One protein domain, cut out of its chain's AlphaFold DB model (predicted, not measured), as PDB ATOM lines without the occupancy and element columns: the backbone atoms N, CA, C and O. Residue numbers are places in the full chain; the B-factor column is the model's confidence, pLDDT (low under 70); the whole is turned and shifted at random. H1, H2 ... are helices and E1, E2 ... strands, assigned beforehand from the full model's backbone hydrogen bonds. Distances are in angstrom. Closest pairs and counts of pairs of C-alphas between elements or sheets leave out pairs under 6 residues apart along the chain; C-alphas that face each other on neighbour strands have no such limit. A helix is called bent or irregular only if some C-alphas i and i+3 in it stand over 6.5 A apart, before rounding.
ATOM      1  N   GLN A  11     149.860  88.739 173.585       83.69
ATOM      2  CA  GLN A  11     150.769  87.999 172.711       83.69
ATOM      3  C   GLN A  11     151.243  88.890 171.571       83.69
ATOM      4  O   GLN A  11     150.457  89.602 170.946       83.69
ATOM      5  N   GLU A  12     152.526  88.785 171.257       83.56
ATOM      6  CA  GLU A  12     153.140  89.442 170.112       83.56
ATOM      7  C   GLU A  12     153.505  88.394 169.058       83.56
ATOM      8  O   GLU A  12     154.038  87.328 169.376       83.56
ATOM      9  N   ARG A  13     153.224  88.689 167.787       85.81
ATOM     10  CA  ARG A  13     153.709  87.887 166.662       85.81
ATOM     11  C   ARG A  13     154.295  88.789 165.592       85.81
ATOM     12  O   ARG A  13     153.596  89.645 165.052       85.81
ATOM     13  N   TYR A  14     155.545  88.527 165.230       82.75
ATOM     14  CA  TYR A  14     156.192  89.165 164.093       82.75
ATOM     15  C   TYR A  14     156.161  88.254 162.865       82.75
ATOM     16  O   TYR A  14     156.552  87.087 162.922       82.75
ATOM     17  N   THR A  15     155.702  88.789 161.738       85.25
ATOM     18  CA  THR A  15     155.804  88.141 160.427       85.25
ATOM     19  C   THR A  15     156.891  88.831 159.617       85.25
ATOM     20  O   THR A  15     156.807  90.030 159.353       85.25
ATOM     21  N   HIS A  16     157.899  88.063 159.206       80.69
ATOM     22  CA  HIS A  16     158.951  88.539 158.311       80.69
ATOM     23  C   HIS A  16     158.397  88.750 156.892       80.69
ATOM     24  O   HIS A  16     157.648  87.912 156.390       80.69
ATOM     25  N   GLY A  17     158.780  89.850 156.241       78.44
ATOM     26  CA  GLY A  17     158.340  90.214 154.894       78.44
ATOM     27  C   GLY A  17     158.799  91.622 154.513       78.44
ATOM     28  O   GLY A  17     159.498  92.270 155.287       78.44
ATOM     29  N   THR A  18     158.388  92.101 153.338       79.56
ATOM     30  CA  THR A  18     158.635  93.481 152.890       79.56
ATOM     31  C   THR A  18     157.290  94.135 152.536       79.56
ATOM     32  O   THR A  18     156.817  93.965 151.411       79.56
ATOM     33  N   PRO A  19     156.622  94.837 153.477       80.06
ATOM     34  CA  PRO A  19     157.062  95.138 154.846       80.06
ATOM     35  C   PRO A  19     156.891  93.965 155.826       80.06
ATOM     36  O   PRO A  19     156.076  93.062 155.610       80.06
ATOM     37  N   GLY A  20     157.649  94.008 156.922       84.06
ATOM     38  CA  GLY A  20     157.437  93.165 158.092       84.06
ATOM     39  C   GLY A  20     156.212  93.626 158.880       84.06
ATOM     40  O   GLY A  20     155.765  94.769 158.750       84.06
ATOM     41  N   ILE A  21     155.631  92.732 159.680       86.75
ATOM     42  CA  ILE A  21     154.357  93.001 160.359       86.75
ATOM     43  C   ILE A  21     154.410  92.542 161.813       86.75
ATOM     44  O   ILE A  21     154.555  91.347 162.073       86.75
ATOM     45  N   PHE A  22     154.212  93.474 162.745       85.31
ATOM     46  CA  PHE A  22     153.939  93.191 164.152       85.31
ATOM     47  C   PHE A  22     152.434  93.092 164.384       85.31
ATOM     48  O   PHE A  22     151.675  93.977 163.987       85.31
ATOM     49  N   ARG A  23     151.999  92.027 165.056       87.25
ATOM     50  CA  ARG A  23     150.616  91.843 165.497       87.25
ATOM     51  C   ARG A  23     150.572  91.681 167.003       87.25
ATOM     52  O   ARG A  23     151.261  90.817 167.545       87.25
ATOM     53  N   ILE A  24     149.741  92.494 167.643       85.88
ATOM     54  CA  ILE A  24     149.516  92.466 169.086       85.88
ATOM     55  C   ILE A  24     148.123  91.905 169.336       85.88
ATOM     56  O   ILE A  24     147.132  92.427 168.819       85.88
ATOM     57  N   TYR A  25     148.057  90.855 170.144       84.69
ATOM     58  CA  TYR A  25     146.827  90.172 170.505       84.69
ATOM     59  C   TYR A  25     146.544  90.294 171.999       84.69
ATOM     60  O   TYR A  25     147.462  90.218 172.810       84.69
ATOM     61  N   ALA A  26     145.265  90.402 172.349       83.81
ATOM     62  CA  ALA A  26     144.738  90.157 173.685       83.81
ATOM     63  C   ALA A  26     144.016  88.801 173.657       83.81
ATOM     64  O   ALA A  26     142.874  88.701 173.194       83.81
ATOM     65  N   GLY A  27     144.703  87.734 174.074       84.44
ATOM     66  CA  GLY A  27     144.233  86.364 173.850       84.44
ATOM     67  C   GLY A  27     144.139  86.046 172.359       84.44
ATOM     68  O   GLY A  27     145.128  86.151 171.643       84.44
ATOM     69  N   GLU A  28     142.944  85.696 171.884       86.00
ATOM     70  CA  GLU A  28     142.692  85.401 170.464       86.00
ATOM     71  C   GLU A  28     142.305  86.647 169.642       86.00
ATOM     72  O   GLU A  28     142.156  86.576 168.422       86.00
ATOM     73  N   THR A  29     142.133  87.808 170.286       82.31
ATOM     74  CA  THR A  29     141.688  89.036 169.610       82.31
ATOM     75  C   THR A  29     142.883  89.840 169.123       82.31
ATOM     76  O   THR A  29     143.709  90.255 169.931       82.31
ATOM     77  N   LEU A  30     142.958  90.114 167.817       85.62
ATOM     78  CA  LEU A  30     143.925  91.066 167.265       85.62
ATOM     79  C   LEU A  30     143.538  92.488 167.689       85.62
ATOM     80  O   LEU A  30     142.476  92.977 167.313       85.62
ATOM     81  N   VAL A  31     144.411  93.145 168.447       83.44
ATOM     82  CA  VAL A  31     144.196  94.511 168.941       83.44
ATOM     83  C   VAL A  31     144.769  95.532 167.971       83.44
ATOM     84  O   VAL A  31     144.122  96.532 167.675       83.44
ATOM     85  N   THR A  32     145.971  95.280 167.450       84.06
ATOM     86  CA  THR A  32     146.586  96.161 166.454       84.06
ATOM     87  C   THR A  32     147.583  95.428 165.559       84.06
ATOM     88  O   THR A  32     148.137  94.387 165.923       84.06
ATOM     89  N   GLU A  33     147.800  96.000 164.377       86.25
ATOM     90  CA  GLU A  33     148.808  95.595 163.404       86.25
ATOM     91  C   GLU A  33     149.674  96.811 163.061       86.25
ATOM     92  O   GLU A  33     149.154  97.850 162.652       86.25
ATOM     93  N   VAL A  34     150.994  96.668 163.186       83.00
ATOM     94  CA  VAL A  34     151.955  97.695 162.776       83.00
ATOM     95  C   VAL A  34     152.845  97.137 161.678       83.00
ATOM     96  O   VAL A  34     153.484  96.095 161.834       83.00
ATOM     97  N   ARG A  35     152.874  97.834 160.544       83.50
ATOM     98  CA  ARG A  35     153.754  97.511 159.420       83.50
ATOM     99  C   ARG A  35     155.060  98.265 159.593       83.50
ATOM    100  O   ARG A  35     155.030  99.455 159.876       83.50
ATOM    101  N   THR A  36     156.172  97.570 159.406       75.44
ATOM    102  CA  THR A  36     157.519  98.126 159.545       75.44
ATOM    103  C   THR A  36     158.347  97.771 158.319       75.44
ATOM    104  O   THR A  36     158.292  96.645 157.818       75.44
ATOM    105  N   SER A  37     159.138  98.713 157.827       77.19
ATOM    106  CA  SER A  37     160.271  98.395 156.955       77.19
ATOM    107  C   SER A  37     161.413  97.753 157.759       77.19
ATOM    108  O   SER A  37     161.416  97.793 158.992       77.19
ATOM    109  N   ASP A  38     162.392  97.157 157.071       68.25
ATOM    110  CA  ASP A  38     163.590  96.601 157.720       68.25
ATOM    111  C   ASP A  38     164.447  97.689 158.394       68.25
ATOM    112  O   ASP A  38     165.093  97.426 159.409       68.25
ATOM    113  N   GLU A  39     164.410  98.919 157.870       67.75
ATOM    114  CA  GLU A  39     165.082 100.093 158.438       67.75
ATOM    115  C   GLU A  39     164.383 100.569 159.725       67.75
ATOM    116  O   GLU A  39     165.041 100.778 160.743       67.75
ATOM    117  N   GLU A  40     163.045 100.636 159.735       63.81
ATOM    118  CA  GLU A  40     162.244 100.972 160.927       63.81
ATOM    119  C   GLU A  40     162.268  99.866 161.992       63.81
ATOM    120  O   GLU A  40     162.117 100.141 163.179       63.81
ATOM    121  N   ARG A  41     162.525  98.609 161.609       61.84
ATOM    122  CA  ARG A  41     162.624  97.496 162.566       61.84
ATOM    123  C   ARG A  41     163.841  97.629 163.481       61.84
ATOM    124  O   ARG A  41     163.799  97.179 164.621       61.84
ATOM    125  N   GLN A  42     164.938  98.178 162.962       62.09
ATOM    126  CA  GLN A  42     166.128  98.480 163.762       62.09
ATOM    127  C   GLN A  42     165.993  99.803 164.520       62.09
ATOM    128  O   GLN A  42     166.829 100.096 165.377       62.09
ATOM    129  N   ALA A  43     164.957 100.594 164.225       61.09
ATOM    130  CA  ALA A  43     164.670 101.783 164.995       61.09
ATOM    131  C   ALA A  43     164.220 101.380 166.414       61.09
ATOM    132  O   ALA A  43     163.500 100.390 166.589       61.09
ATOM    133  N   PRO A  44     164.617 102.147 167.441       57.91
ATOM    134  CA  PRO A  44     164.255 101.889 168.838       57.91
ATOM    135  C   PRO A  44     162.735 101.791 169.070       57.91
ATOM    136  O   PRO A  44     162.291 101.152 170.025       57.91
ATOM    137  N   ASP A  45     161.940 102.349 168.160       64.94
ATOM    138  CA  ASP A  45     160.485 102.413 168.242       64.94
ATOM    139  C   ASP A  45     159.809 101.041 168.096       64.94
ATOM    140  O   ASP A  45     158.768 100.807 168.713       64.94
ATOM    141  N   ALA A  46     160.408 100.092 167.365       64.94
ATOM    142  CA  ALA A  46     159.840  98.749 167.209       64.94
ATOM    143  C   ALA A  46     159.747  98.006 168.554       64.94
ATOM    144  O   ALA A  46     158.728  97.386 168.850       64.94
ATOM    145  N   HIS A  47     160.768  98.133 169.409       67.56
ATOM    146  CA  HIS A  47     160.765  97.555 170.757       67.56
ATOM    147  C   HIS A  47     159.767  98.242 171.698       67.56
ATOM    148  O   HIS A  47     159.229  97.610 172.605       67.56
ATOM    149  N   LEU A  48     159.504  99.536 171.492       70.50
ATOM    150  CA  LEU A  48     158.514 100.274 172.275       70.50
ATOM    151  C   LEU A  48     157.088  99.863 171.903       70.50
ATOM    152  O   LEU A  48     156.249  99.709 172.788       70.50
ATOM    153  N   ILE A  49     156.824  99.624 170.617       71.06
ATOM    154  CA  ILE A  49     155.530  99.127 170.137       71.06
ATOM    155  C   ILE A  49     155.222  97.756 170.743       71.06
ATOM    156  O   ILE A  49     154.102  97.523 171.197       71.06
ATOM    157  N   THR A  50     156.208  96.859 170.793       70.81
ATOM    158  CA  THR A  50     156.011  95.515 171.348       70.81
ATOM    159  C   THR A  50     155.892  95.515 172.870       70.81
ATOM    160  O   THR A  50     155.120  94.733 173.424       70.81
ATOM    161  N   ALA A  51     156.587  96.424 173.558       79.06
ATOM    162  CA  ALA A  51     156.481  96.590 175.006       79.06
ATOM    163  C   ALA A  51     155.210  97.334 175.453       79.06
ATOM    164  O   ALA A  51     154.828  97.227 176.620       79.06
ATOM    165  N   ALA A  52     154.546  98.077 174.561       80.31
ATOM    166  CA  ALA A  52     153.431  98.959 174.909       80.31
ATOM    167  C   ALA A  52     152.302  98.279 175.710       80.31
ATOM    168  O   ALA A  52     151.865  98.874 176.697       80.31
ATOM    169  N   PRO A  53     151.849  97.048 175.382       81.62
ATOM    170  CA  PRO A  53     150.819  96.382 176.175       81.62
ATOM    171  C   PRO A  53     151.287  96.087 177.602       81.62
ATOM    172  O   PRO A  53     150.581  96.393 178.551       81.62
ATOM    173  N   LEU A  54     152.511  95.579 177.777       82.94
ATOM    174  CA  LEU A  54     153.063  95.293 179.106       82.94
ATOM    175  C   LEU A  54     153.282  96.570 179.926       82.94
ATOM    176  O   LEU A  54     153.051  96.575 181.131       82.94
ATOM    177  N   LEU A  55     153.691  97.666 179.279       84.06
ATOM    178  CA  LEU A  55     153.827  98.970 179.930       84.06
ATOM    179  C   LEU A  55     152.471  99.521 180.387       84.06
ATOM    180  O   LEU A  55     152.382 100.095 181.471       84.06
ATOM    181  N   TYR A  56     151.418  99.328 179.590       85.81
ATOM    182  CA  TYR A  56     150.055  99.692 179.971       85.81
ATOM    183  C   TYR A  56     149.590  98.912 181.210       85.81
ATOM    184  O   TYR A  56     149.105  99.513 182.168       85.81
ATOM    185  N   GLU A  57     149.799  97.594 181.217       85.81
ATOM    186  CA  GLU A  57     149.467  96.710 182.342       85.81
ATOM    187  C   GLU A  57     150.219  97.096 183.622       85.81
ATOM    188  O   GLU A  57     149.605  97.286 184.669       85.81
ATOM    189  N   ALA A  58     151.534  97.306 183.524       85.12
ATOM    190  CA  ALA A  58     152.362  97.692 184.663       85.12
ATOM    191  C   ALA A  58     151.946  99.050 185.256       85.12
ATOM    192  O   ALA A  58     151.950  99.228 186.474       85.12
ATOM    193  N   LEU A  59     151.565 100.015 184.411       87.19
ATOM    194  CA  LEU A  59     151.059 101.312 184.870       87.19
ATOM    195  C   LEU A  59     149.710 101.184 185.583       87.19
ATOM    196  O   LEU A  59     149.477 101.900 186.558       87.19
ATOM    197  N   ARG A  60     148.831 100.292 185.110       87.19
ATOM    198  CA  ARG A  60     147.555  99.990 185.770       87.19
ATOM    199  C   ARG A  60     147.771  99.371 187.145       87.19
ATOM    200  O   ARG A  60     147.289  99.923 188.127       87.19
ATOM    201  N   GLU A  61     148.572  98.314 187.222       85.06
ATOM    202  CA  GLU A  61     148.863  97.608 188.474       85.06
ATOM    203  C   GLU A  61     149.540  98.509 189.519       85.06
ATOM    204  O   GLU A  61     149.192  98.465 190.701       85.06
ATOM    205  N   LEU A  62     150.466  99.375 189.088       84.19
ATOM    206  CA  LEU A  62     151.122 100.347 189.964       84.19
ATOM    207  C   LEU A  62     150.114 101.306 190.613       84.19
ATOM    208  O   LEU A  62     150.223 101.598 191.804       84.19
ATOM    209  N   LEU A  63     149.166 101.824 189.829       85.00
ATOM    210  CA  LEU A  63     148.168 102.771 190.319       85.00
ATOM    211  C   LEU A  63     147.126 102.087 191.202       85.00
ATOM    212  O   LEU A  63     146.826 102.621 192.268       85.00
ATOM    213  N   ASP A  64     146.653 100.902 190.815       83.50
ATOM    214  CA  ASP A  64     145.701 100.125 191.611       83.50
ATOM    215  C   ASP A  64     146.316  99.761 192.977       83.50
ATOM    216  O   ASP A  64     145.714 100.026 194.017       83.50
ATOM    217  N   SER A  65     147.571  99.292 193.002       78.69
ATOM    218  CA  SER A  65     148.295  98.983 194.249       78.69
ATOM    219  C   SER A  65     148.500 100.218 195.134       78.69
ATOM    220  O   SER A  65     148.420 100.138 196.362       78.69
ATOM    221  N   ALA A  66     148.775 101.376 194.525       77.94
ATOM    222  CA  ALA A  66     148.942 102.627 195.256       77.94
ATOM    223  C   ALA A  66     147.616 103.124 195.857       77.94
ATOM    224  O   ALA A  66     147.611 103.597 196.994       77.94
ATOM    225  N   GLU A  67     146.502 103.016 195.123       77.94
ATOM    226  CA  GLU A  67     145.164 103.347 195.629       77.94
ATOM    227  C   GLU A  67     144.733 102.388 196.749       77.94
ATOM    228  O   GLU A  67     144.238 102.844 197.782       77.94
ATOM    229  N   GLU A  68     144.970 101.083 196.595       77.75
ATOM    230  CA  GLU A  68     144.641 100.076 197.610       77.75
ATOM    231  C   GLU A  68     145.412 100.290 198.920       77.75
ATOM    232  O   GLU A  68     144.796 100.285 199.988       77.75
ATOM    233  N   GLY A  69     146.725 100.543 198.861       71.56
ATOM    234  CA  GLY A  69     147.542 100.820 200.052       71.56
ATOM    235  C   GLY A  69     147.077 102.064 200.821       71.56
ATOM    236  O   GLY A  69     146.954 102.040 202.052       71.56
ATOM    237  N   LEU A  70     146.715 103.122 200.085       68.81
ATOM    238  CA  LEU A  70     146.112 104.339 200.638       68.81
ATOM    239  C   LEU A  70     144.759 104.056 201.305       68.81
ATOM    240  O   LEU A  70     144.516 104.523 202.416       68.81
ATOM    241  N   MET A  71     143.881 103.291 200.652       72.94
ATOM    242  CA  MET A  71     142.529 103.022 201.153       72.94
ATOM    243  C   MET A  71     142.489 102.050 202.337       72.94
ATOM    244  O   MET A  71     141.647 102.217 203.218       72.94
ATOM    245  N   GLN A  72     143.350 101.028 202.359       73.38
ATOM    246  CA  GLN A  72     143.313  99.977 203.381       73.38
ATOM    247  C   GLN A  72     144.082 100.356 204.646       73.38
ATOM    248  O   GLN A  72     143.578 100.152 205.751       73.38
ATOM    249  N   ASN A  73     145.279 100.927 204.492       66.00
ATOM    250  CA  ASN A  73     146.208 101.117 205.608       66.00
ATOM    251  C   ASN A  73     146.540 102.593 205.872       66.00
ATOM    252  O   ASN A  73     147.241 102.895 206.836       66.00
ATOM    253  N   GLY A  74     146.079 103.518 205.017       63.34
ATOM    254  CA  GLY A  74     146.579 104.897 205.003       63.34
ATOM    255  C   GLY A  74     148.059 104.983 204.610       63.34
ATOM    256  O   GLY A  74     148.699 106.014 204.805       63.34
ATOM    257  N   GLU A  75     148.620 103.896 204.078       63.06
ATOM    258  CA  GLU A  75     150.022 103.787 203.697       63.06
ATOM    259  C   GLU A  75     150.159 104.227 202.242       63.06
ATOM    260  O   GLU A  75     150.059 103.443 201.300       63.06
ATOM    261  N   GLY A  76     150.360 105.530 202.062       64.12
ATOM    262  CA  GLY A  76     150.669 106.150 200.783       64.12
ATOM    263  C   GLY A  76     151.869 107.078 200.903       64.12
ATOM    264  O   GLY A  76     152.016 107.810 201.878       64.12
ATOM    265  N   CYS A  77     152.732 107.080 199.889       70.12
ATOM    266  CA  CYS A  77     153.682 108.172 199.713       70.12
ATOM    267  C   CYS A  77     152.940 109.373 199.109       70.12
ATOM    268  O   CYS A  77     152.497 109.307 197.957       70.12
ATOM    269  N   GLU A  78     152.817 110.449 199.887       72.56
ATOM    270  CA  GLU A  78     152.199 111.732 199.502       72.56
ATOM    271  C   GLU A  78     153.244 112.839 199.278       72.56
ATOM    272  O   GLU A  78     152.951 114.026 199.365       72.56
ATOM    273  N   CYS A  79     154.511 112.481 199.047       83.94
ATOM    274  CA  CYS A  79     155.496 113.494 198.668       83.94
ATOM    275  C   CYS A  79     155.263 113.956 197.223       83.94
ATOM    276  O   CYS A  79     154.856 113.151 196.381       83.94
ATOM    277  N   ASP A  80     155.639 115.200 196.914       83.19
ATOM    278  CA  ASP A  80     155.472 115.808 195.583       83.19
ATOM    279  C   ASP A  80     155.955 114.899 194.442       83.19
ATOM    280  O   ASP A  80     155.293 114.752 193.421       83.19
ATOM    281  N   ARG A  81     157.080 114.193 194.637       82.75
ATOM    282  CA  ARG A  81     157.632 113.265 193.634       82.75
ATOM    283  C   ARG A  81     156.722 112.065 193.361       82.75
ATOM    284  O   ARG A  81     156.655 111.598 192.225       82.75
ATOM    285  N   CYS A  82     156.079 111.533 194.397       80.94
ATOM    286  CA  CYS A  82     155.142 110.417 194.278       80.94
ATOM    287  C   CYS A  82     153.856 110.877 193.578       80.94
ATOM    288  O   CYS A  82     153.340 110.165 192.716       80.94
ATOM    289  N   ASP A  83     153.384 112.084 193.880       83.06
ATOM    290  CA  ASP A  83     152.199 112.655 193.239       83.06
ATOM    291  C   ASP A  83     152.448 113.038 191.779       83.06
ATOM    292  O   ASP A  83     151.610 112.762 190.918       83.06
ATOM    293  N   ASP A  84     153.625 113.573 191.453       84.88
ATOM    294  CA  ASP A  84     154.039 113.822 190.071       84.88
ATOM    295  C   ASP A  84     154.082 112.528 189.250       84.88
ATOM    296  O   ASP A  84     153.595 112.494 188.113       84.88
ATOM    297  N   ALA A  85     154.613 111.446 189.829       82.69
ATOM    298  CA  ALA A  85     154.657 110.136 189.188       82.69
ATOM    299  C   ALA A  85     153.248 109.562 188.954       82.69
ATOM    300  O   ALA A  85     152.948 109.125 187.839       82.69
ATOM    301  N   LYS A  86     152.354 109.632 189.952       83.69
ATOM    302  CA  LYS A  86     150.942 109.227 189.805       83.69
ATOM    303  C   LYS A  86     150.244 110.040 188.717       83.69
ATOM    304  O   LYS A  86     149.605 109.473 187.835       83.69
ATOM    305  N   HIS A  87     150.407 111.363 188.721       85.06
ATOM    306  CA  HIS A  87     149.838 112.226 187.688       85.06
ATOM    307  C   HIS A  87     150.378 111.898 186.293       85.06
ATOM    308  O   HIS A  87     149.616 111.910 185.326       85.06
ATOM    309  N   ALA A  88     151.673 111.604 186.161       86.31
ATOM    310  CA  ALA A  88     152.260 111.186 184.894       86.31
ATOM    311  C   ALA A  88     151.667 109.857 184.403       86.31
ATOM    312  O   ALA A  88     151.266 109.774 183.241       86.31
ATOM    313  N   ALA A  89     151.528 108.866 185.287       86.00
ATOM    314  CA  ALA A  89     150.902 107.584 184.976       86.00
ATOM    315  C   ALA A  89     149.426 107.751 184.567       86.00
ATOM    316  O   ALA A  89     149.011 107.233 183.529       86.00
ATOM    317  N   TYR A  90     148.653 108.564 185.296       84.81
ATOM    318  CA  TYR A  90     147.269 108.880 184.931       84.81
ATOM    319  C   TYR A  90     147.151 109.558 183.572       84.81
ATOM    320  O   TYR A  90     146.253 109.225 182.795       84.81
ATOM    321  N   ARG A  91     148.054 110.492 183.255       85.94
ATOM    322  CA  ARG A  91     148.095 111.115 181.927       85.94
ATOM    323  C   ARG A  91     148.396 110.081 180.845       85.94
ATOM    324  O   ARG A  91     147.676 110.054 179.851       85.94
ATOM    325  N   ALA A  92     149.404 109.232 181.043       84.75
ATOM    326  CA  ALA A  92     149.794 108.198 180.084       84.75
ATOM    327  C   ALA A  92     148.642 107.220 179.791       84.75
ATOM    328  O   ALA A  92     148.306 107.003 178.628       84.75
ATOM    329  N   LEU A  93     147.967 106.716 180.829       84.56
ATOM    330  CA  LEU A  93     146.784 105.863 180.674       84.56
ATOM    331  C   LEU A  93     145.616 106.603 180.017       84.56
ATOM    332  O   LEU A  93     144.931 106.053 179.158       84.56
ATOM    333  N   GLY A  94     145.405 107.873 180.371       82.62
ATOM    334  CA  GLY A  94     144.391 108.712 179.739       82.62
ATOM    335  C   GLY A  94     144.602 108.856 178.230       82.62
ATOM    336  O   GLY A  94     143.630 108.810 177.478       82.62
ATOM    337  N   PHE A  95     145.853 108.980 177.776       80.12
ATOM    338  CA  PHE A  95     146.181 108.960 176.348       80.12
ATOM    339  C   PHE A  95     145.952 107.584 175.722       80.12
ATOM    340  O   PHE A  95     145.289 107.503 174.689       80.12
ATOM    341  N   ALA A  96     146.451 106.516 176.352       80.19
ATOM    342  CA  ALA A  96     146.321 105.150 175.840       80.19
ATOM    343  C   ALA A  96     144.853 104.723 175.662       80.19
ATOM    344  O   ALA A  96     144.505 104.059 174.691       80.19
ATOM    345  N   GLU A  97     143.973 105.157 176.564       83.06
ATOM    346  CA  GLU A  97     142.544 104.825 176.551       83.06
ATOM    347  C   GLU A  97     141.687 105.829 175.763       83.06
ATOM    348  O   GLU A  97     140.460 105.730 175.751       83.06
ATOM    349  N   GLY A  98     142.303 106.844 175.147       78.81
ATOM    350  CA  GLY A  98     141.591 107.887 174.405       78.81
ATOM    351  C   GLY A  98     140.732 108.820 175.272       78.81
ATOM    352  O   GLY A  98     139.937 109.594 174.736       78.81
TER     353      GLY A  98
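Overview. This is residues 11 to 98 of the 110 residues of an uncharacterized protein of Deltaproteobacteria bacterium (UniProt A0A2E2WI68). A small sheet of three strands, E1, E2 and E3, stands at one end of an elongated model, and the kinked helix H2 packs on one face of it with residues 46 to 54, then reaches far beyond it. Beyond the far end of H2, residues 74 to 79 make a turn, and H3 folds back and crosses H2 at a steep tilt; residues 79 to 84 stick out. The printed part has 88 residues with three named strands and three named helices, in the order E1, E2, E3, H1, H2, H3; the sheet's order is E1, E2, E3, antiparallel, and the class is mixed, helices and strands. The whole is loose, with a radius of gyration of the C-alphas of 17.2 A and spans of 54 by 28 by 19 A.

Along the chain. Find C-alpha 11 at (150.769, 87.999, 172.711), where E1 begins, residues 11 to 15. E2 follows at residues 20 to 26, 20.3 A long, and E3 at residues 29 to 36, 20.8 A long. H1 is the short helix of residues 38 to 41. Look next at C-alpha 44, at (164.255, 101.889, 168.838): from there H2 runs to residue 73, 41.0 A away. It has a kink of 54 degrees near residue 51 and is irregular, with C-alphas 50 and 53 being 7.1 A apart. H3, residues 80 to 96, is 24.2 A long and ends at C-alpha 96, at (146.321, 105.150, 175.840).

Arrangement. Begin at the sheet, a meander, each strand the antiparallel neighbour of the one before. In the hairpin of E1 and E2, N 13 and O 23 are within hydrogen-bond range at 2.9 A; in that of E2 and E3, N 22 and O 34 are at 2.9 A. H1 is on the sheet but only grazes it, with residues 38 to 41. H2 is on one face of the sheet, two layers, and runs along the strands, at 3 degrees to E2 on the local plane; its closest C-alphas to E2 are those of Thr 50 and Ile 24, 7.5 A apart. H2 touches H3 with residues 56 to 63 alone, opposite ways at a steep tilt of 54 degrees; the closest C-alphas, of Leu 59 and Ala 89, are 6.3 A apart. H3 is not on the sheet. Every O i to N i+4 pair is within hydrogen-bond range in H3, and 23 of 26 in H2; H1 is too short for such a pair.

Size, cuts and confidence. The C-alphas of Thr 18 and Asn 73, the two farthest apart, are 54.7 A from each other. The printed part has no cut and no long link. Mean pLDDT of the printed part is 78.9; look for values under 70 at residues 38 to 47, 70 and 73 to 76.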